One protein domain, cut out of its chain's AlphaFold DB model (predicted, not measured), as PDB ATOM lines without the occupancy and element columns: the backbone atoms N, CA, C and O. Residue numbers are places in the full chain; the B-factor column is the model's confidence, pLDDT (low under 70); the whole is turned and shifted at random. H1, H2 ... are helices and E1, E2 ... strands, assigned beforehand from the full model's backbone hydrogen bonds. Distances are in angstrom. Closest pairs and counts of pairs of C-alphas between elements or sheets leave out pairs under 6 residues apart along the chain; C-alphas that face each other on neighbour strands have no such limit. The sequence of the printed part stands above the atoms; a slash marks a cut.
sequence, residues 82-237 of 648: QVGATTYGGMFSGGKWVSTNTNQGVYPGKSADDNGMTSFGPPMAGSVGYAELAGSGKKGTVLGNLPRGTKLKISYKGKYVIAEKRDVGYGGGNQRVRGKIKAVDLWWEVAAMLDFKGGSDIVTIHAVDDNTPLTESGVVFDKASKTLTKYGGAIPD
ATOM      1  N   GLN A  82      22.021  59.618  48.175       93.25
ATOM      2  CA  GLN A  82      21.894  58.159  48.146       93.25
ATOM      3  C   GLN A  82      22.266  57.600  46.773       93.25
ATOM      4  O   GLN A  82      21.653  57.971  45.768       93.25
ATOM      5  N   VAL A  83      23.191  56.644  46.749       92.75
ATOM      6  CA  VAL A  83      23.619  55.929  45.539       92.75
ATOM      7  C   VAL A  83      23.572  54.421  45.748       92.75
ATOM      8  O   VAL A  83      23.654  53.928  46.872       92.75
ATOM      9  N   GLY A  84      23.451  53.684  44.649       91.75
ATOM     10  CA  GLY A  84      23.739  52.260  44.626       91.75
ATOM     11  C   GLY A  84      25.243  52.026  44.713       91.75
ATOM     12  O   GLY A  84      26.004  52.654  43.970       91.75
ATOM     13  N   ALA A  85      25.647  51.110  45.586       93.94
ATOM     14  CA  ALA A  85      27.011  50.614  45.681       93.94
ATOM     15  C   ALA A  85      27.093  49.118  45.348       93.94
ATOM     16  O   ALA A  85      26.116  48.381  45.522       93.94
ATOM     17  N   THR A  86      28.266  48.686  44.895       92.19
ATOM     18  CA  THR A  86      28.671  47.277  44.748       92.19
ATOM     19  C   THR A  86      29.957  46.988  45.531       92.19
ATOM     20  O   THR A  86      30.501  47.894  46.166       92.19
ATOM     21  N   THR A  87      30.409  45.732  45.536       91.88
ATOM     22  CA  THR A  87      31.726  45.325  46.053       91.88
ATOM     23  C   THR A  87      32.574  44.736  44.929       91.88
ATOM     24  O   THR A  87      32.053  43.936  44.151       91.88
ATOM     25  N   TYR A  88      33.878  45.030  44.912       91.06
ATOM     26  CA  TYR A  88      34.842  44.415  43.991       91.06
ATOM     27  C   TYR A  88      36.130  43.941  44.689       91.06
ATOM     28  O   TYR A  88      36.462  44.371  45.798       91.06
ATOM     29  N   GLY A  89      36.838  43.009  44.040       89.56
ATOM     30  CA  GLY A  89      38.091  42.407  44.516       89.56
ATOM     31  C   GLY A  89      37.946  41.301  45.572       89.56
ATOM     32  O   GLY A  89      38.911  40.587  45.860       89.56
ATOM     33  N   GLY A  90      36.749  41.116  46.128       92.06
ATOM     34  CA  GLY A  90      36.422  40.077  47.101       92.06
ATOM     35  C   GLY A  90      34.960  40.140  47.544       92.06
ATOM     36  O   GLY A  90      34.220  41.055  47.188       92.06
ATOM     37  N   MET A  91      34.519  39.152  48.322       92.44
ATOM     38  CA  MET A  91      33.111  38.995  48.715       92.44
ATOM     39  C   MET A  91      32.947  38.318  50.079       92.44
ATOM     40  O   MET A  91      33.848  37.627  50.553       92.44
ATOM     41  N   PHE A  92      31.768  38.444  50.691       93.38
ATOM     42  CA  PHE A  92      31.398  37.616  51.839       93.38
ATOM     43  C   PHE A  92      30.833  36.272  51.354       93.38
ATOM     44  O   PHE A  92      29.871  36.231  50.593       93.38
ATOM     45  N   SER A  93      31.439  35.159  51.768       91.12
ATOM     46  CA  SER A  93      31.094  33.808  51.318       91.12
ATOM     47  C   SER A  93      31.427  32.786  52.406       91.12
ATOM     48  O   SER A  93      32.509  32.826  52.984       91.12
ATOM     49  N   GLY A  94      30.519  31.846  52.692       85.88
ATOM     50  CA  GLY A  94      30.770  30.779  53.678       85.88
ATOM     51  C   GLY A  94      31.087  31.284  55.094       85.88
ATOM     52  O   GLY A  94      31.897  30.686  55.792       85.88
ATOM     53  N   GLY A  95      30.506  32.421  55.496       89.31
ATOM     54  CA  GLY A  95      30.750  33.043  56.802       89.31
ATOM     55  C   GLY A  95      32.031  33.886  56.904       89.31
ATOM     56  O   GLY A  95      32.279  34.457  57.963       89.31
ATOM     57  N   LYS A  96      32.830  33.998  55.833       92.50
ATOM     58  CA  LYS A  96      34.109  34.731  55.813       92.50
ATOM     59  C   LYS A  96      34.155  35.760  54.683       92.50
ATOM     60  O   LYS A  96      33.470  35.614  53.674       92.50
ATOM     61  N   TRP A  97      35.000  36.778  54.828       93.94
ATOM     62  CA  TRP A  97      35.394  37.640  53.711       93.94
ATOM     63  C   TRP A  97      36.521  36.964  52.936       93.94
ATOM     64  O   TRP A  97      37.560  36.661  53.521       93.94
ATOM     65  N   VAL A  98      36.308  36.714  51.644       94.12
ATOM     66  CA  VAL A  98      37.217  35.963  50.769       94.12
ATOM     67  C   VAL A  98      37.665  36.813  49.578       94.12
ATOM     68  O   VAL A  98      36.852  37.521  48.980       94.12
ATOM     69  N   SER A  99      38.946  36.722  49.222       93.94
ATOM     70  CA  SER A  99      39.509  37.412  48.055       93.94
ATOM     71  C   SER A  99      39.005  36.799  46.742       93.94
ATOM     72  O   SER A  99      38.966  35.572  46.595       93.94
ATOM     73  N   THR A 100      38.665  37.643  45.767       92.12
ATOM     74  CA  THR A 100      38.440  37.233  44.368       92.12
ATOM     75  C   THR A 100      39.418  37.876  43.389       92.12
ATOM     76  O   THR A 100      39.455  37.466  42.236       92.12
ATOM     77  N   ASN A 101      40.267  38.807  43.832       90.62
ATOM     78  CA  ASN A 101      41.279  39.415  42.972       90.62
ATOM     79  C   ASN A 101      42.544  38.553  42.823       90.62
ATOM     80  O   ASN A 101      42.884  37.740  43.690       90.62
ATOM     81  N   THR A 102      43.276  38.735  41.722       85.38
ATOM     82  CA  THR A 102      44.479  37.933  41.433       85.38
ATOM     83  C   THR A 102      45.684  38.267  42.321       85.38
ATOM     84  O   THR A 102      46.432  37.354  42.662       85.38
ATOM     85  N   ASN A 103      45.858  39.526  42.738       80.50
ATOM     86  CA  ASN A 103      47.018  40.003  43.507       80.50
ATOM     87  C   ASN A 103      47.036  39.498  44.968       80.50
ATOM     88  O   ASN A 103      48.063  39.039  45.462       80.50
ATOM     89  N   GLN A 104      45.888  39.511  45.652       81.81
ATOM     90  CA  GLN A 104      45.709  38.828  46.945       81.81
ATOM     91  C   GLN A 104      45.461  37.318  46.770       81.81
ATOM     92  O   GLN A 104      45.632  36.541  47.709       81.81
ATOM     93  N   GLY A 105      45.129  36.885  45.552       85.00
ATOM     94  CA  GLY A 105      44.916  35.495  45.178       85.00
ATOM     95  C   GLY A 105      43.455  35.077  45.323       85.00
ATOM     96  O   GLY A 105      42.804  35.340  46.333       85.00
ATOM     97  N   VAL A 106      42.944  34.377  44.312       89.06
ATOM     98  CA  VAL A 106      41.530  33.985  44.218       89.06
ATOM     99  C   VAL A 106      41.217  32.843  45.188       89.06
ATOM    100  O   VAL A 106      41.915  31.820  45.191       89.06
ATOM    101  N   TYR A 107      40.185  33.001  46.019       88.88
ATOM    102  CA  TYR A 107      39.707  31.955  46.929       88.88
ATOM    103  C   TYR A 107      39.189  30.726  46.146       88.88
ATOM    104  O   TYR A 107      38.561  30.904  45.098       88.88
ATOM    105  N   PRO A 108      39.420  29.478  46.607       89.50
ATOM    106  CA  PRO A 108      38.984  28.276  45.892       89.50
ATOM    107  C   PRO A 108      37.490  28.282  45.529       89.50
ATOM    108  O   PRO A 108      36.636  28.577  46.364       89.50
ATOM    109  N   GLY A 109      37.170  27.950  44.275       85.69
ATOM    110  CA  GLY A 109      35.791  27.963  43.770       85.69
ATOM    111  C   GLY A 109      35.222  29.356  43.467       85.69
ATOM    112  O   GLY A 109      34.007  29.494  43.334       85.69
ATOM    113  N   LYS A 110      36.066  30.392  43.364       88.56
ATOM    114  CA  LYS A 110      35.701  31.730  42.865       88.56
ATOM    115  C   LYS A 110      36.428  32.042  41.553       88.56
ATOM    116  O   LYS A 110      37.481  31.477  41.270       88.56
ATOM    117  N   SER A 111      35.859  32.948  40.767       83.25
ATOM    118  CA  SER A 111      36.470  33.546  39.575       83.25
ATOM    119  C   SER A 111      37.186  34.853  39.924       83.25
ATOM    120  O   SER A 111      36.745  35.550  40.836       83.25
ATOM    121  N   ALA A 112      38.221  35.211  39.159       82.31
ATOM    122  CA  ALA A 112      38.739  36.576  39.138       82.31
ATOM    123  C   ALA A 112      38.017  37.415  38.081       82.31
ATOM    124  O   ALA A 112      38.020  37.074  36.900       82.31
ATOM    125  N   ASP A 113      37.429  38.513  38.534       71.81
ATOM    126  CA  ASP A 113      36.909  39.631  37.747       71.81
ATOM    127  C   ASP A 113      37.793  40.887  37.885       71.81
ATOM    128  O   ASP A 113      37.881  41.691  36.959       71.81
ATOM    129  N   ASP A 114      38.492  41.010  39.015       81.88
ATOM    130  CA  ASP A 114      39.429  42.083  39.348       81.88
ATOM    131  C   ASP A 114      40.888  41.587  39.478       81.88
ATOM    132  O   ASP A 114      41.159  40.427  39.805       81.88
ATOM    133  N   ASN A 115      41.857  42.480  39.248       78.62
ATOM    134  CA  ASN A 115      43.289  42.179  39.358       78.62
ATOM    135  C   ASN A 115      43.939  42.674  40.666       78.62
ATOM    136  O   ASN A 115      45.116  42.401  40.894       78.62
ATOM    137  N   GLY A 116      43.207  43.374  41.538       77.06
ATOM    138  CA  GLY A 116      43.696  43.889  42.818       77.06
ATOM    139  C   GLY A 116      44.600  45.118  42.690       77.06
ATOM    140  O   GLY A 116      45.360  45.425  43.617       77.06
ATOM    141  N   MET A 117      44.538  45.807  41.546       73.44
ATOM    142  CA  MET A 117      45.337  46.980  41.200       73.44
ATOM    143  C   MET A 117      44.429  48.165  40.875       73.44
ATOM    144  O   MET A 117      43.442  48.032  40.164       73.44
ATOM    145  N   THR A 118      44.803  49.355  41.343       74.19
ATOM    146  CA  THR A 118      44.121  50.591  40.946       74.19
ATOM    147  C   THR A 118      44.289  50.846  39.449       74.19
ATOM    148  O   THR A 118      45.370  50.649  38.884       74.19
ATOM    149  N   SER A 119      43.294  51.490  38.841       66.44
ATOM    150  CA  SER A 119      43.390  52.138  37.522       66.44
ATOM    151  C   SER A 119      44.460  53.246  37.431       66.44
ATOM    152  O   SER A 119      44.575  53.904  36.399       66.44
ATOM    153  N   PHE A 120      45.233  53.485  38.499       60.44
ATOM    154  CA  PHE A 120      46.292  54.490  38.587       60.44
ATOM    155  C   PHE A 120      47.681  53.914  38.932       60.44
ATOM    156  O   PHE A 120      48.596  54.699  39.187       60.44
ATOM    157  N   GLY A 121      47.853  52.585  38.958       50.50
ATOM    158  CA  GLY A 121      49.153  51.911  39.105       50.50
ATOM    159  C   GLY A 121      49.354  51.110  40.405       50.50
ATOM    160  O   GLY A 121      49.663  49.925  40.311       50.50
ATOM    161  N   PRO A 122      49.216  51.692  41.615       61.28
ATOM    162  CA  PRO A 122      49.399  50.959  42.875       61.28
ATOM    163  C   PRO A 122      48.349  49.860  43.127       61.28
ATOM    164  O   PRO A 122      47.237  49.962  42.608       61.28
ATOM    165  N   PRO A 123      48.634  48.864  43.989       71.06
ATOM    166  CA  PRO A 123      47.635  47.924  44.502       71.06
ATOM    167  C   PRO A 123      46.442  48.574  45.224       71.06
ATOM    168  O   PRO A 123      46.544  49.668  45.795       71.06
ATOM    169  N   MET A 124      45.324  47.848  45.260       80.25
ATOM    170  CA  MET A 124      44.160  48.159  46.102       80.25
ATOM    171  C   MET A 124      44.244  47.549  47.512       80.25
ATOM    172  O   MET A 124      43.672  48.105  48.449       80.25
ATOM    173  N   ALA A 125      44.987  46.452  47.682       76.88
ATOM    174  CA  ALA A 125      45.146  45.737  48.952       76.88
ATOM    175  C   ALA A 125      45.626  46.632  50.112       76.88
ATOM    176  O   ALA A 125      46.541  47.441  49.949       76.88
ATOM    177  N   GLY A 126      45.018  46.457  51.288       68.94
ATOM    178  CA  GLY A 126      45.285  47.225  52.509       68.94
ATOM    179  C   GLY A 126      44.711  48.649  52.530       68.94
ATOM    180  O   GLY A 126      44.936  49.371  53.504       68.94
ATOM    181  N   SER A 127      44.000  49.087  51.484       75.38
ATOM    182  CA  SER A 127      43.573  50.483  51.328       75.38
ATOM    183  C   SER A 127      42.096  50.717  51.640       75.38
ATOM    184  O   SER A 127      41.223  49.939  51.261       75.38
ATOM    185  N   VAL A 128      41.784  51.860  52.259       79.31
ATOM    186  CA  VAL A 128      40.391  52.300  52.478       79.31
ATOM    187  C   VAL A 128      39.891  53.039  51.236       79.31
ATOM    188  O   VAL A 128      39.621  54.241  51.247       79.31
ATOM    189  N   GLY A 129      39.882  52.311  50.119       84.56
ATOM    190  CA  GLY A 129      39.604  52.817  48.780       84.56
ATOM    191  C   GLY A 129      38.192  52.516  48.272       84.56
ATOM    192  O   GLY A 129      37.553  51.542  48.664       84.56
ATOM    193  N   TYR A 130      37.728  53.336  47.333       93.69
ATOM    194  CA  TYR A 130      36.573  53.046  46.487       93.69
ATOM    195  C   TYR A 130      36.854  53.410  45.021       93.69
ATOM    196  O   TYR A 130      37.716  54.248  44.714       93.69
ATOM    197  N   ALA A 131      36.088  52.798  44.119       90.12
ATOM    198  CA  ALA A 131      36.040  53.140  42.707       90.12
ATOM    199  C   ALA A 131      34.811  54.010  42.405       90.12
ATOM    200  O   ALA A 131      33.699  53.699  42.829       90.12
ATOM    201  N   GLU A 132      34.979  55.078  41.622       89.00
ATOM    202  CA  GLU A 132      33.828  55.703  40.950       89.00
ATOM    203  C   GLU A 132      33.513  54.902  39.691       89.00
ATOM    204  O   GLU A 132      34.418  54.565  38.922       89.00
ATOM    205  N   LEU A 133      32.234  54.612  39.478       85.62
ATOM    206  CA  LEU A 133      31.788  53.806  38.352       85.62
ATOM    207  C   LEU A 133      31.670  54.602  37.040       85.62
ATOM    208  O   LEU A 133      31.538  55.828  37.008       85.62
ATOM    209  N   ALA A 134      31.751  53.877  35.927       71.25
ATOM    210  CA  ALA A 134      31.652  54.386  34.566       71.25
ATOM    211  C   ALA A 134      30.200  54.565  34.104       71.25
ATOM    212  O   ALA A 134      29.494  53.578  33.902       71.25
ATOM    213  N   GLY A 135      29.788  55.812  33.855       61.69
ATOM    214  CA  GLY A 135      28.540  56.120  33.163       61.69
ATOM    215  C   GLY A 135      28.572  55.648  31.705       61.69
ATOM    216  O   GLY A 135      29.607  55.215  31.193       61.69
ATOM    217  N   SER A 136      27.435  55.736  31.011       53.97
ATOM    218  CA  SER A 136      27.274  55.234  29.637       53.97
ATOM    219  C   SER A 136      28.325  55.804  28.669       53.97
ATOM    220  O   SER A 136      28.195  56.927  28.184       53.97
ATOM    221  N   GLY A 137      29.363  55.008  28.387       53.38
ATOM    222  CA  GLY A 137      30.436  55.316  27.439       53.38
ATOM    223  C   GLY A 137      31.707  55.968  28.008       53.38
ATOM    224  O   GLY A 137      32.643  56.160  27.235       53.38
ATOM    225  N   LYS A 138      31.804  56.307  29.308       56.62
ATOM    226  CA  LYS A 138      33.014  56.952  29.879       56.62
ATOM    227  C   LYS A 138      33.366  56.458  31.288       56.62
ATOM    228  O   LYS A 138      32.524  56.459  32.184       56.62
ATOM    229  N   LYS A 139      34.642  56.096  31.487       60.03
ATOM    230  CA  LYS A 139      35.194  55.542  32.739       60.03
ATOM    231  C   LYS A 139      35.108  56.538  33.909       60.03
ATOM    232  O   LYS A 139      35.600  57.649  33.765       60.03
ATOM    233  N   GLY A 140      34.573  56.121  35.061       58.66
ATOM    234  CA  GLY A 140      34.643  56.876  36.325       58.66
ATOM    235  C   GLY A 140      33.991  58.254  36.279       58.66
ATOM    236  O   GLY A 140      34.671  59.250  36.499       58.66
ATOM    237  N   THR A 141      32.703  58.297  35.937       75.31
ATOM    238  CA  THR A 141      31.985  59.539  35.596       75.31
ATOM    239  C   THR A 141      30.647  59.731  36.315       75.31
ATOM    240  O   THR A 141      30.104  60.835  36.277       75.31
ATOM    241  N   VAL A 142      30.096  58.697  36.971       81.31
ATOM    242  CA  VAL A 142      28.724  58.721  37.529       81.31
ATOM    243  C   VAL A 142      28.552  59.738  38.662       81.31
ATOM    244  O   VAL A 142      27.442  60.213  38.881       81.31
ATOM    245  N   LEU A 143      29.627  60.104  39.364       86.06
ATOM    246  CA  LEU A 143      29.616  61.107  40.432       86.06
ATOM    247  C   LEU A 143      30.136  62.475  39.958       86.06
ATOM    248  O   LEU A 143      30.330  63.376  40.772       86.06
ATOM    249  N   GLY A 144      30.311  62.663  38.647       83.44
ATOM    250  CA  GLY A 144      30.750  63.922  38.043       83.44
ATOM    251  C   GLY A 144      32.248  64.004  37.750       83.44
ATOM    252  O   GLY A 144      32.761  65.115  37.640       83.44
ATOM    253  N   ASN A 145      32.939  62.869  37.572       81.50
ATOM    254  CA  ASN A 145      34.398  62.785  37.391       81.50
ATOM    255  C   ASN A 145      35.143  63.263  38.650       81.50
ATOM    256  O   ASN A 145      35.878  64.255  38.625       81.50
ATOM    257  N   LEU A 146      34.937  62.586  39.782       83.81
ATOM    258  CA  LEU A 146      35.606  62.964  41.024       83.81
ATOM    259  C   LEU A 146      37.136  62.833  40.858       83.81
ATOM    260  O   LEU A 146      37.621  61.803  40.379       83.81
ATOM    261  N   PRO A 147      37.937  63.827  41.279       81.94
ATOM    262  CA  PRO A 147      39.390  63.696  41.282       81.94
ATOM    263  C   PRO A 147      39.857  62.472  42.086       81.94
ATOM    264  O   PRO A 147      39.288  62.163  43.139       81.94
ATOM    265  N   ARG A 148      40.926  61.801  41.632       79.81
ATOM    266  CA  ARG A 148      41.663  60.823  42.456       79.81
ATOM    267  C   ARG A 148      42.017  61.475  43.797       79.81
ATOM    268  O   ARG A 148      42.405  62.639  43.821       79.81
ATOM    269  N   GLY A 149      41.859  60.741  44.895       75.50
ATOM    270  CA  GLY A 149      42.043  61.283  46.245       75.50
ATOM    271  C   GLY A 149      40.798  61.946  46.853       75.50
ATOM    272  O   GLY A 149      40.818  62.301  48.026       75.50
ATOM    273  N   THR A 150      39.688  62.087  46.112       85.94
ATOM    274  CA  THR A 150      38.427  62.598  46.688       85.94
ATOM    275  C   THR A 150      37.927  61.667  47.788       85.94
ATOM    276  O   THR A 150      37.675  60.486  47.538       85.94
ATOM    277  N   LYS A 151      37.737  62.209  48.993       91.00
ATOM    278  CA  LYS A 151      37.273  61.465  50.167       91.00
ATOM    279  C   LYS A 151      35.752  61.539  50.311       91.00
ATOM    280  O   LYS A 151      35.165  62.613  50.164       91.00
ATOM    281  N   LEU A 152      35.122  60.411  50.637       94.38
ATOM    282  CA  LEU A 152      33.688  60.318  50.926       94.38
ATOM    283  C   LEU A 152      33.439  59.745  52.322       94.38
ATOM    284  O   LEU A 152      34.018  58.715  52.665       94.38
ATOM    285  N   LYS A 153      32.496  60.332  53.069       94.19
ATOM    286  CA  LYS A 153      31.789  59.632  54.152       94.19
ATOM    287  C   LYS A 153      30.767  58.701  53.512       94.19
ATOM    288  O   LYS A 153      29.734  59.171  53.040       94.19
ATOM    289  N   ILE A 154      31.051  57.403  53.492       95.56
ATOM    290  CA  ILE A 154      30.155  56.363  52.976       95.56
ATOM    291  C   ILE A 154      29.419  55.743  54.162       95.56
ATOM    292  O   ILE A 154      30.038  55.098  55.005       95.56
ATOM    293  N   SER A 155      28.105  55.958  54.234       92.75
ATOM    294  CA  SER A 155      27.262  55.566  55.371       92.75
ATOM    295  C   SER A 155      26.316  54.426  54.981       92.75
ATOM    296  O   SER A 155      25.626  54.509  53.961       92.75
ATOM    297  N   TYR A 156      26.272  53.369  55.794       93.50
ATOM    298  CA  TYR A 156      25.484  52.154  55.578       93.50
ATOM    299  C   TYR A 156      25.024  51.562  56.920       93.50
ATOM    300  O   TYR A 156      25.838  51.336  57.811       93.50
ATOM    301  N   LYS A 157      23.718  51.289  57.066       86.94
ATOM    302  CA  LYS A 157      23.118  50.624  58.247       86.94
ATOM    303  C   LYS A 157      23.575  51.192  59.610       86.94
ATOM    304  O   LYS A 157      23.973  50.446  60.497       86.94
ATOM    305  N   GLY A 158      23.510  52.516  59.773       77.50
ATOM    306  CA  GLY A 158      23.797  53.192  61.049       77.50
ATOM    307  C   GLY A 158      25.283  53.325  61.406       77.50
ATOM    308  O   GLY A 158      25.598  53.698  62.532       77.50
ATOM    309  N   LYS A 159      26.190  53.034  60.467       84.88
ATOM    310  CA  LYS A 159      27.639  53.240  60.600       84.88
ATOM    311  C   LYS A 159      28.255  53.750  59.293       84.88
ATOM    312  O   LYS A 159      27.644  53.629  58.230       84.88
ATOM    313  N   TYR A 160      29.457  54.317  59.344       88.69
ATOM    314  CA  TYR A 160      30.127  54.915  58.190       88.69
ATOM    315  C   TYR A 160      31.641  54.680  58.163       88.69
ATOM    316  O   TYR A 160      32.274  54.373  59.169       88.69
ATOM    317  N   VAL A 161      32.230  54.881  56.987       87.19
ATOM    318  CA  VAL A 161      33.682  54.980  56.781       87.19
ATOM    319  C   VAL A 161      34.010  56.267  56.033       87.19
ATOM    320  O   VAL A 161      33.194  56.741  55.240       87.19
ATOM    321  N   ILE A 162      35.202  56.820  56.249       84.50
ATOM    322  CA  ILE A 162      35.800  57.793  55.334       84.50
ATOM    323  C   ILE A 162      36.736  57.034  54.392       84.50
ATOM    324  O   ILE A 162      37.740  56.481  54.844       84.50
ATOM    325  N   ALA A 163      36.401  57.000  53.101       88.12
ATOM    326  CA  ALA A 163      37.135  56.263  52.069       88.12
ATOM    327  C   ALA A 163      37.600  57.172  50.921       88.12
ATOM    328  O   ALA A 163      36.956  58.172  50.601       88.12
ATOM    329  N   GLU A 164      38.716  56.816  50.288       90.00
ATOM    330  CA  GLU A 164      39.381  57.589  49.233       90.00
ATOM    331  C   GLU A 164      39.049  57.072  47.825       90.00
ATOM    332  O   GLU A 164      39.043  55.863  47.585       90.00
ATOM    333  N   LYS A 165      38.869  57.975  46.851       89.69
ATOM    334  CA  LYS A 165      38.792  57.605  45.433       89.69
ATOM    335  C   LYS A 165      40.146  57.100  44.931       89.69
ATOM    336  O   LYS A 165      40.966  57.878  44.427       89.69
ATOM    337  N   ARG A 166      40.358  55.792  45.041       81.81
ATOM    338  CA  ARG A 166      41.573  55.105  44.592       81.81
ATOM    339  C   ARG A 166      41.431  54.447  43.229       81.81
ATOM    340  O   ARG A 166      42.451  54.076  42.667       81.81
ATOM    341  N   ASP A 167      40.225  54.356  42.669       83.19
ATOM    342  CA  ASP A 167      40.023  53.588  41.439       83.19
ATOM    343  C   ASP A 167      38.888  54.112  40.531       83.19
ATOM    344  O   ASP A 167      38.230  55.130  40.813       83.19
ATOM    345  N   VAL A 168      38.693  53.431  39.399       82.06
ATOM    346  CA  VAL A 168      37.714  53.710  38.346       82.06
ATOM    347  C   VAL A 168      37.121  52.391  37.825       82.06
ATOM    348  O   VAL A 168      37.736  51.694  37.023       82.06
ATOM    349  N   GLY A 169      35.900  52.062  38.248       76.06
ATOM    350  CA  GLY A 169      35.243  50.805  37.882       76.06
ATOM    351  C   GLY A 169      34.425  50.919  36.593       76.06
ATOM    352  O   GLY A 169      33.798  51.942  36.320       76.06
ATOM    353  N   TYR A 170      34.394  49.856  35.789       68.81
ATOM    354  CA  TYR A 170      33.730  49.847  34.475       68.81
ATOM    355  C   TYR A 170      32.213  49.576  34.545       68.81
ATOM    356  O   TYR A 170      31.502  49.772  33.564       68.81
ATOM    357  N   GLY A 171      31.703  49.107  35.688       62.25
ATOM    358  CA  GLY A 171      30.434  48.376  35.758       62.25
ATOM    359  C   GLY A 171      29.144  49.166  36.022       62.25
ATOM    360  O   GLY A 171      28.156  48.521  36.364       62.25
ATOM    361  N   GLY A 172      29.100  50.502  35.940       56.69
ATOM    362  CA  GLY A 172      27.966  51.305  36.450       56.69
ATOM    363  C   GLY A 172      27.361  52.320  35.485       56.69
ATOM    364  O   GLY A 172      27.279  53.497  35.816       56.69
ATOM    365  N   GLY A 173      26.900  51.870  34.313       59.00
ATOM    366  CA  GLY A 173      26.094  52.699  33.404       59.00
ATOM    367  C   GLY A 173      24.702  53.023  33.975       59.00
ATOM    368  O   GLY A 173      24.517  53.143  35.180       59.00
ATOM    369  N   ASN A 174      23.659  53.051  33.137       60.12
ATOM    370  CA  ASN A 174      22.269  53.290  33.585       60.12
ATOM    371  C   ASN A 174      21.674  52.181  34.499       60.12
ATOM    372  O   ASN A 174      20.471  52.168  34.763       60.12
ATOM    373  N   GLN A 175      22.503  51.258  34.995       72.00
ATOM    374  CA  GLN A 175      22.141  50.266  36.002       72.00
ATOM    375  C   GLN A 175      21.774  50.945  37.327       72.00
ATOM    376  O   GLN A 175      22.434  51.883  37.784       72.00
ATOM    377  N   ARG A 176      20.734  50.424  37.982       80.38
ATOM    378  CA  ARG A 176      20.269  50.908  39.283       80.38
ATOM    379  C   ARG A 176      20.292  49.790  40.310       80.38
ATOM    380  O   ARG A 176      19.760  48.715  40.057       80.38
ATOM    381  N   VAL A 177      20.827  50.073  41.494       83.38
ATOM    382  CA  VAL A 177      20.601  49.242  42.686       83.38
ATOM    383  C   VAL A 177      19.431  49.873  43.427       83.38
ATOM    384  O   VAL A 177      19.460  51.074  43.677       83.38
ATOM    385  N   ARG A 178      18.378  49.098  43.725       84.19
ATOM    386  CA  ARG A 178      17.187  49.544  44.489       84.19
ATOM    387  C   ARG A 178      16.670  50.941  44.066       84.19
ATOM    388  O   ARG A 178      16.376  51.796  44.894       84.19
ATOM    389  N   GLY A 179      16.612  51.190  42.754       80.81
ATOM    390  CA  GLY A 179      16.129  52.443  42.155       80.81
ATOM    391  C   GLY A 179      17.120  53.622  42.106       80.81
ATOM    392  O   GLY A 179      16.872  54.569  41.358       80.81
ATOM    393  N   LYS A 180      18.258  53.583  42.813       85.62
ATOM    394  CA  LYS A 180      19.307  54.625  42.756       85.62
ATOM    395  C   LYS A 180      20.372  54.281  41.710       85.62
ATOM    396  O   LYS A 180      20.612  53.107  41.441       85.62
ATOM    397  N   ILE A 181      21.026  55.293  41.136       84.19
ATOM    398  CA  ILE A 181      22.149  55.111  40.193       84.19
ATOM    399  C   ILE A 181      23.291  54.326  40.853       84.19
ATOM    400  O   ILE A 181      23.629  54.601  42.005       84.19
ATOM    401  N   LYS A 182      23.869  53.338  40.157       87.19
ATOM    402  CA  LYS A 182      24.987  52.539  40.681       87.19
ATOM    403  C   LYS A 182      26.304  53.282  40.439       87.19
ATOM    404  O   LYS A 182      26.788  53.312  39.314       87.19
ATOM    405  N   ALA A 183      26.844  53.919  41.478       88.56
ATOM    406  CA  ALA A 183      27.861  54.969  41.335       88.56
ATOM    407  C   ALA A 183      29.204  54.685  42.030       88.56
ATOM    408  O   ALA A 183      30.231  55.221  41.612       88.56
ATOM    409  N   VAL A 184      29.194  53.853  43.074       92.00
ATOM    410  CA  VAL A 184      30.365  53.530  43.904       92.00
ATOM    411  C   VAL A 184      30.619  52.029  43.855       92.00
ATOM    412  O   VAL A 184      29.698  51.247  44.068       92.00
ATOM    413  N   ASP A 185      31.867  51.632  43.642       91.75
ATOM    414  CA  ASP A 185      32.326  50.270  43.918       91.75
ATOM    415  C   ASP A 185      33.194  50.288  45.179       91.75
ATOM    416  O   ASP A 185      34.187  51.016  45.259       91.75
ATOM    417  N   LEU A 186      32.790  49.532  46.196       94.81
ATOM    418  CA  LEU A 186      33.520  49.402  47.449       94.81
ATOM    419  C   LEU A 186      34.616  48.359  47.273       94.81
ATOM    420  O   LEU A 186      34.340  47.216  46.904       94.81
ATOM    421  N   TRP A 187      35.850  48.723  47.604       94.38
ATOM    422  CA  TRP A 187      36.895  47.723  47.773       94.38
ATOM    423  C   TRP A 187      36.479  46.734  48.868       94.38
ATOM    424  O   TRP A 187      35.933  47.144  49.896       94.38
ATOM    425  N   TRP A 188      36.703  45.436  48.667       93.19
ATOM    426  CA  TRP A 188      36.154  44.400  49.551       93.19
ATOM    427  C   TRP A 188      36.566  44.513  51.029       93.19
ATOM    428  O   TRP A 188      35.783  44.157  51.909       93.19
ATOM    429  N   GLU A 189      37.732  45.087  51.326       91.62
ATOM    430  CA  GLU A 189      38.153  45.408  52.697       91.62
ATOM    431  C   GLU A 189      37.274  46.515  53.321       91.62
ATOM    432  O   GLU A 189      36.846  46.401  54.468       91.62
ATOM    433  N   VAL A 190      36.894  47.535  52.544       93.44
ATOM    434  CA  VAL A 190      35.947  48.591  52.957       93.44
ATOM    435  C   VAL A 190      34.525  48.037  53.091       93.44
ATOM    436  O   VAL A 190      33.795  48.392  54.023       93.44
ATOM    437  N   ALA A 191      34.137  47.113  52.208       94.56
ATOM    438  CA  ALA A 191      32.885  46.374  52.332       94.56
ATOM    439  C   ALA A 191      32.843  45.532  53.623       94.56
ATOM    440  O   ALA A 191      31.789  45.463  54.258       94.56
ATOM    441  N   ALA A 192      33.972  44.967  54.068       90.56
ATOM    442  CA  ALA A 192      34.071  44.264  55.345       90.56
ATOM    443  C   ALA A 192      33.868  45.198  56.548       90.56
ATOM    444  O   ALA A 192      33.027  44.911  57.403       90.56
ATOM    445  N   MET A 193      34.529  46.362  56.571       89.38
ATOM    446  CA  MET A 193      34.339  47.392  57.610       89.38
ATOM    447  C   MET A 193      32.861  47.824  57.723       89.38
ATOM    448  O   MET A 193      32.287  47.895  58.818       89.38
ATOM    449  N   LEU A 194      32.198  48.047  56.582       91.94
ATOM    450  CA  LEU A 194      30.772  48.394  56.505       91.94
ATOM    451  C   LEU A 194      29.815  47.206  56.726       91.94
ATOM    452  O   LEU A 194      28.615  47.421  56.867       91.94
ATOM    453  N   ASP A 195      30.305  45.973  56.848       91.44
ATOM    454  CA  ASP A 195      29.502  44.737  56.842       91.44
ATOM    455  C   ASP A 195      28.535  44.624  55.638       91.44
ATOM    456  O   ASP A 195      27.387  44.182  55.729       91.44
ATOM    457  N   PHE A 196      29.012  45.047  54.468       93.69
ATOM    458  CA  PHE A 196      28.281  45.119  53.202       93.69
ATOM    459  C   PHE A 196      28.200  43.737  52.517       93.69
ATOM    460  O   PHE A 196      28.536  43.552  51.348       93.69
ATOM    461  N   LYS A 197      27.764  42.718  53.271       91.19
ATOM    462  CA  LYS A 197      27.784  41.293  52.878       91.19
ATOM    463  C   LYS A 197      27.001  40.957  51.598       91.19
ATOM    464  O   LYS A 197      27.225  39.903  51.017       91.19
ATOM    465  N   GLY A 198      26.060  41.810  51.184       80.19
ATOM    466  CA  GLY A 198      25.125  41.539  50.084       80.19
ATOM    467  C   GLY A 198      25.668  41.770  48.669       80.19
ATOM    468  O   GLY A 198      24.937  41.532  47.713       80.19
ATOM    469  N   GLY A 199      26.892  42.285  48.511       83.38
ATOM    470  CA  GLY A 199      27.510  42.575  47.207       83.38
ATOM    471  C   GLY A 199      26.900  43.754  46.433       83.38
ATOM    472  O   GLY A 199      27.592  44.357  45.620       83.38
ATOM    473  N   SER A 200      25.644  44.135  46.704       89.69
ATOM    474  CA  SER A 200      25.056  45.417  46.296       89.69
ATOM    475  C   SER A 200      23.946  45.884  47.246       89.69
ATOM    476  O   SER A 200      23.155  45.078  47.740       89.69
ATOM    477  N   ASP A 201      23.882  47.192  47.503       93.19
ATOM    478  CA  ASP A 201      22.841  47.864  48.297       93.19
ATOM    479  C   ASP A 201      22.900  49.398  48.081       93.19
ATOM    480  O   ASP A 201      23.702  49.890  47.286       93.19
ATOM    481  N   ILE A 202      22.062  50.168  48.778       92.25
ATOM    482  CA  ILE A 202      22.136  51.632  48.857       92.25
ATOM    483  C   ILE A 202      23.091  52.069  49.968       92.25
ATOM    484  O   ILE A 202      23.020  51.565  51.088       92.25
ATOM    485  N   VAL A 203      23.904  53.083  49.680       95.06
ATOM    486  CA  VAL A 203      24.695  53.838  50.664       95.06
ATOM    487  C   VAL A 203      24.374  55.331  50.569       95.06
ATOM    488  O   VAL A 203      24.006  55.830  49.501       95.06
ATOM    489  N   THR A 204      24.537  56.060  51.673       93.75
ATOM    490  CA  THR A 204      24.496  57.531  51.675       93.75
ATOM    491  C   THR A 204      25.923  58.065  51.669       93.75
ATOM    492  O   THR A 204      26.680  57.809  52.609       93.75
ATOM    493  N   ILE A 205      26.290  58.814  50.628       95.81
ATOM    494  CA  ILE A 205      27.612  59.433  50.482       95.81
ATOM    495  C   ILE A 205      27.557  60.937  50.739       95.81
ATOM    496  O   ILE A 205      26.653  61.615  50.261       95.81
ATOM    497  N   HIS A 206      28.549  61.464  51.452       93.69
ATOM    498  CA  HIS A 206      28.859  62.896  51.495       93.69
ATOM    499  C   HIS A 206      30.309  63.074  51.053       93.69
ATOM    500  O   HIS A 206      31.167  62.311  51.503       93.69
ATOM    501  N   ALA A 207      30.611  64.076  50.228       90.25
ATOM    502  CA  ALA A 207      31.998  64.474  50.025       90.25
ATOM    503  C   ALA A 207      32.497  65.208  51.277       90.25
ATOM    504  O   ALA A 207      31.784  66.037  51.849       90.25
ATOM    505  N   VAL A 208      33.702  64.872  51.727       80.19
ATOM    506  CA  VAL A 208      34.332  65.480  52.908       80.19
ATOM    507  C   VAL A 208      35.535  66.308  52.483       80.19
ATOM    508  O   VAL A 208      36.053  66.134  51.378       80.19
ATOM    509  N   ASP A 209      35.959  67.243  53.328       79.12
ATOM    510  CA  ASP A 209      37.131  68.056  53.022       79.12
ATOM    511  C   ASP A 209      38.413  67.206  52.941       79.12
ATOM    512  O   ASP A 209      38.550  66.177  53.605       79.12
ATOM    513  N   ASP A 210      39.374  67.648  52.126       73.62
ATOM    514  CA  ASP A 210      40.559  66.844  51.815       73.62
ATOM    515  C   ASP A 210      41.447  66.586  53.068       73.62
ATOM    516  O   ASP A 210      42.244  65.644  53.066       73.62
ATOM    517  N   ASN A 211      41.267  67.338  54.170       61.91
ATOM    518  CA  ASN A 211      41.951  67.126  55.457       61.91
ATOM    519  C   ASN A 211      41.265  66.101  56.378       61.91
ATOM    520  O   ASN A 211      41.913  65.602  57.297       61.91
ATOM    521  N   THR A 212      39.991  65.754  56.155       59.09
ATOM    522  CA  THR A 212      39.307  64.719  56.949       59.09
ATOM    523  C   THR A 212      40.099  63.398  56.842       59.09
ATOM    524  O   THR A 212      40.427  62.978  55.723       59.09
ATOM    525  N   PRO A 213      40.470  62.735  57.955       58.78
ATOM    526  CA  PRO A 213      41.239  61.492  57.910       58.78
ATOM    527  C   PRO A 213      40.408  60.346  57.320       58.78
ATOM    528  O   PRO A 213      39.181  60.339  57.428       58.78
ATOM    529  N   LEU A 214      41.074  59.366  56.704       69.25
ATOM    530  CA  LEU A 214      40.419  58.103  56.348       69.25
ATOM    531  C   LEU A 214      40.092  57.321  57.628       69.25
ATOM    532  O   LEU A 214      40.773  57.479  58.641       69.25
ATOM    533  N   THR A 215      39.075  56.459  57.591       71.69
ATOM    534  CA  THR A 215      38.892  55.473  58.668       71.69
ATOM    535  C   THR A 215      40.072  54.500  58.652       71.69
ATOM    536  O   THR A 215      40.559  54.152  57.581       71.69
ATOM    537  N   GLU A 216      40.546  54.053  59.813       64.56
ATOM    538  CA  GLU A 216      41.640  53.078  59.888       64.56
ATOM    539  C   GLU A 216      41.216  51.735  59.278       64.56
ATOM    540  O   GLU A 216      40.169  51.191  59.632       64.56
ATOM    541  N   SER A 217      42.023  51.180  58.364       67.38
ATOM    542  CA  SER A 217      41.660  49.942  57.658       67.38
ATOM    543  C   SER A 217      41.592  48.738  58.599       67.38
ATOM    544  O   SER A 217      40.728  47.881  58.434       67.38
ATOM    545  N   GLY A 218      42.502  48.655  59.581       55.41
ATOM    546  CA  GLY A 218      42.601  47.557  60.551       55.41
ATOM    547  C   GLY A 218      42.780  46.161  59.932       55.41
ATOM    548  O   GLY A 218      42.554  45.162  60.619       55.41
ATOM    549  N   VAL A 219      43.115  46.089  58.638       70.38
ATOM    550  CA  VAL A 219      43.080  44.869  57.823       70.38
ATOM    551  C   VAL A 219      44.219  43.921  58.187       70.38
ATOM    552  O   VAL A 219      45.388  44.297  58.161       70.38
ATOM    553  N   VAL A 220      43.878  42.652  58.414       72.69
ATOM    554  CA  VAL A 220      44.821  41.530  58.370       72.69
ATOM    555  C   VAL A 220      44.293  40.510  57.367       72.69
ATOM    556  O   VAL A 220      43.211  39.945  57.546       72.69
ATOM    557  N   PHE A 221      45.062  40.294  56.300       81.19
ATOM    558  CA  PHE A 221      44.780  39.315  55.254       81.19
ATOM    559  C   PHE A 221      45.650  38.071  55.447       81.19
ATOM    560  O   PHE A 221      46.879  38.152  55.389       81.19
ATOM    561  N   ASP A 222      45.018  36.916  55.638       81.31
ATOM    562  CA  ASP A 222      45.711  35.631  55.619       81.31
ATOM    563  C   ASP A 222      45.859  35.138  54.173       81.31
ATOM    564  O   ASP A 222      44.880  34.780  53.516       81.31
ATOM    565  N   LYS A 223      47.108  35.071  53.700       79.75
ATOM    566  CA  LYS A 223      47.473  34.582  52.362       79.75
ATOM    567  C   LYS A 223      47.209  33.085  52.165       79.75
ATOM    568  O   LYS A 223      47.029  32.669  51.023       79.75
ATOM    569  N   ALA A 224      47.197  32.281  53.231       82.38
ATOM    570  CA  ALA A 224      46.992  30.838  53.137       82.38
ATOM    571  C   ALA A 224      45.512  30.498  52.914       82.38
ATOM    572  O   ALA A 224      45.178  29.810  51.949       82.38
ATOM    573  N   SER A 225      44.604  31.028  53.744       83.31
ATOM    574  CA  SER A 225      43.157  30.880  53.523       83.31
ATOM    575  C   SER A 225      42.583  31.843  52.480       83.31
ATOM    576  O   SER A 225      41.475  31.611  52.004       83.31
ATOM    577  N   LYS A 226      43.312  32.903  52.109       89.81
ATOM    578  CA  LYS A 226      42.862  34.003  51.234       89.81
ATOM    579  C   LYS A 226      41.642  34.739  51.801       89.81
ATOM    580  O   LYS A 226      40.708  35.084  51.068       89.81
ATOM    581  N   THR A 227      41.643  34.968  53.117       86.94
ATOM    582  CA  THR A 227      40.536  35.603  53.852       86.94
ATOM    583  C   THR A 227      40.988  36.762  54.736       86.94
ATOM    584  O   THR A 227      42.158  36.849  55.113       86.94
ATOM    585  N   LEU A 228      40.057  37.656  55.084       83.50
ATOM    586  CA  LEU A 228      40.300  38.663  56.123       83.50
ATOM    587  C   LEU A 228      40.092  38.035  57.502       83.50
ATOM    588  O   LEU A 228      38.991  37.578  57.819       83.50
ATOM    589  N   THR A 229      41.135  38.050  58.328       79.75
ATOM    590  CA  THR A 229      41.091  37.588  59.724       79.75
ATOM    591  C   THR A 229      40.858  38.737  60.707       79.75
ATOM    592  O   THR A 229      40.360  38.508  61.807       79.75
ATOM    593  N   LYS A 230      41.151  39.979  60.297       67.31
ATOM    594  CA  LYS A 230      40.810  41.222  61.005       67.31
ATOM    595  C   LYS A 230      40.519  42.337  59.994       67.31
ATOM    596  O   LYS A 230      41.059  42.324  58.889       67.31
ATOM    597  N   TYR A 231      39.666  43.282  60.370       72.62
ATOM    598  CA  TYR A 231      39.393  44.534  59.657       72.62
ATOM    599  C   TYR A 231      38.880  45.583  60.657       72.62
ATOM    600  O   TYR A 231      38.459  45.242  61.765       72.62
ATOM    601  N   GLY A 232      38.973  46.859  60.290       64.50
ATOM    602  CA  GLY A 232      38.620  48.002  61.130       64.50
ATOM    603  C   GLY A 232      37.114  48.161  61.349       64.50
ATOM    604  O   GLY A 232      36.286  47.714  60.551       64.50
ATOM    605  N   GLY A 233      36.751  48.830  62.444       62.50
ATOM    606  CA  GLY A 233      35.364  49.177  62.741       62.50
ATOM    607  C   GLY A 233      34.911  50.411  61.960       62.50
ATOM    608  O   GLY A 233      35.507  51.478  62.085       62.50
ATOM    609  N   ALA A 234      33.827  50.289  61.192       73.81
ATOM    610  CA  ALA A 234      33.093  51.456  60.707       73.81
ATOM    611  C   ALA A 234      32.370  52.165  61.872       73.81
ATOM    612  O   ALA A 234      31.856  51.518  62.784       73.81
ATOM    613  N   ILE A 235      32.329  53.495  61.818       75.81
ATOM    614  CA  ILE A 235      31.982  54.405  62.918       75.81
ATOM    615  C   ILE A 235      30.451  54.597  62.992       75.81
ATOM    616  O   ILE A 235      29.872  54.977  61.978       75.81
ATOM    617  N   PRO A 236      29.774  54.349  64.130       71.00
ATOM    618  CA  PRO A 236      28.368  54.706  64.370       71.00
ATOM    619  C   PRO A 236      27.934  56.113  63.908       71.00
ATOM    620  O   PRO A 236      28.705  57.069  63.955       71.00
ATOM    621  N   ASP A 237      26.676  56.241  63.468       67.06
ATOM    622  CA  ASP A 237      26.170  57.412  62.731       67.06
ATOM    623  C   ASP A 237      24.946  58.083  63.406       67.06
ATOM    624  O   ASP A 237      23.796  57.809  63.056       67.06
TER     625      ASP A 237
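What this domain is: This is residues 82 to 237 of the 648 residues of the protein "Phage_lysozyme2 domain-containing protein" of Candidatus Saccharibacteria bacterium (UniProt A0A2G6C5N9). What is the main picture? Six strands, E1, E4, E5, E6, E7 and E8, make a closed barrel, and the short helix H1 packs on its outside at one end. Beyond H1, on that side, sit two small hairpins, E2 with E3 and E9 with E10. What is it made of? The printed part has 156 residues, with ten named strands and one named helix in the order E1 E2 E3 E4 E5 E6 E7 H1 E8 E9 E10; the barrel is mixed and the class mostly strand, though under half of the residues are in named elements. How large is it? It is compact, with a radius of gyration of the C-alphas of 14.3 A, and rounded, spanning 40 by 34 by 31 A.

How they stand to each other: How does the ring run from the first strand? E1, residues 82 to 88, has parallel E7, residues 180 to 187, on one side (N 84 and O 181, 2.8 A) and antiparallel E8, residues 200 to 208, on the other (N 85 and O 201, 2.9 A). E4, residues 129 to 133, is antiparallel to E7 (N 131 and O 185, 2.8 A) and parallel to E6, residues 159 to 169 (N 130 and O 164, 2.9 A). E5, residues 151 to 156, forms a hairpin with E6 (N 154 and O 161, 2.8 A) and is antiparallel to E8 (N 155 and O 204, 2.8 A). How does E6 serve two neighbours? It bends by 84 degrees at residue 166, and its pairing is staggered, with E5 over residues 159 to 164 and with E4 over 164 to 169. Where are the other hairpins? E1 runs on at 89 degrees into E2, residues 90 to 93, which forms a hairpin with E3, residues 96 to 99 (N 91 and O 98, 2.9 A). E9, residues 220 to 222, and E10, residues 227 to 230, form another (N 220 and O 230, 2.9 A); the closest C-alphas of E3 and E10, Val 98 and Thr 227, are 4.5 A apart. Where is the helix? H1, residues 188 to 193, is on the barrel and outside it, at a height over the sheet of 7.1 A, its closest C-alpha to E1 being Trp 188, 5.7 A from that of Tyr 88. Every O i to N i+4 pair in H1 is within hydrogen-bond range.

Where its parts are: Where does the first strand begin? C-alpha 82 of E1 is at (21.894, 58.159, 48.146). Which strands are long? E6 measures 24.1 A, E8 23.1 A, E7 19.5 A and E1 19.3 A from first to last C-alpha. Where does E10 end? C-alpha 230 is at (40.810, 41.222, 61.005).

The domain as a whole: How far does it reach? The two C-alphas farthest apart, Gly 109 and Asn 211, are 41.3 A apart, and the printed part has no cut. Which links are long? Those from E3 to E4, E4 to E5 and E8 to E9. Where is confidence low? The mean pLDDT of the printed part is 81.4, and 27 residues are under 70, among them 135 to 140 and 170 to 174.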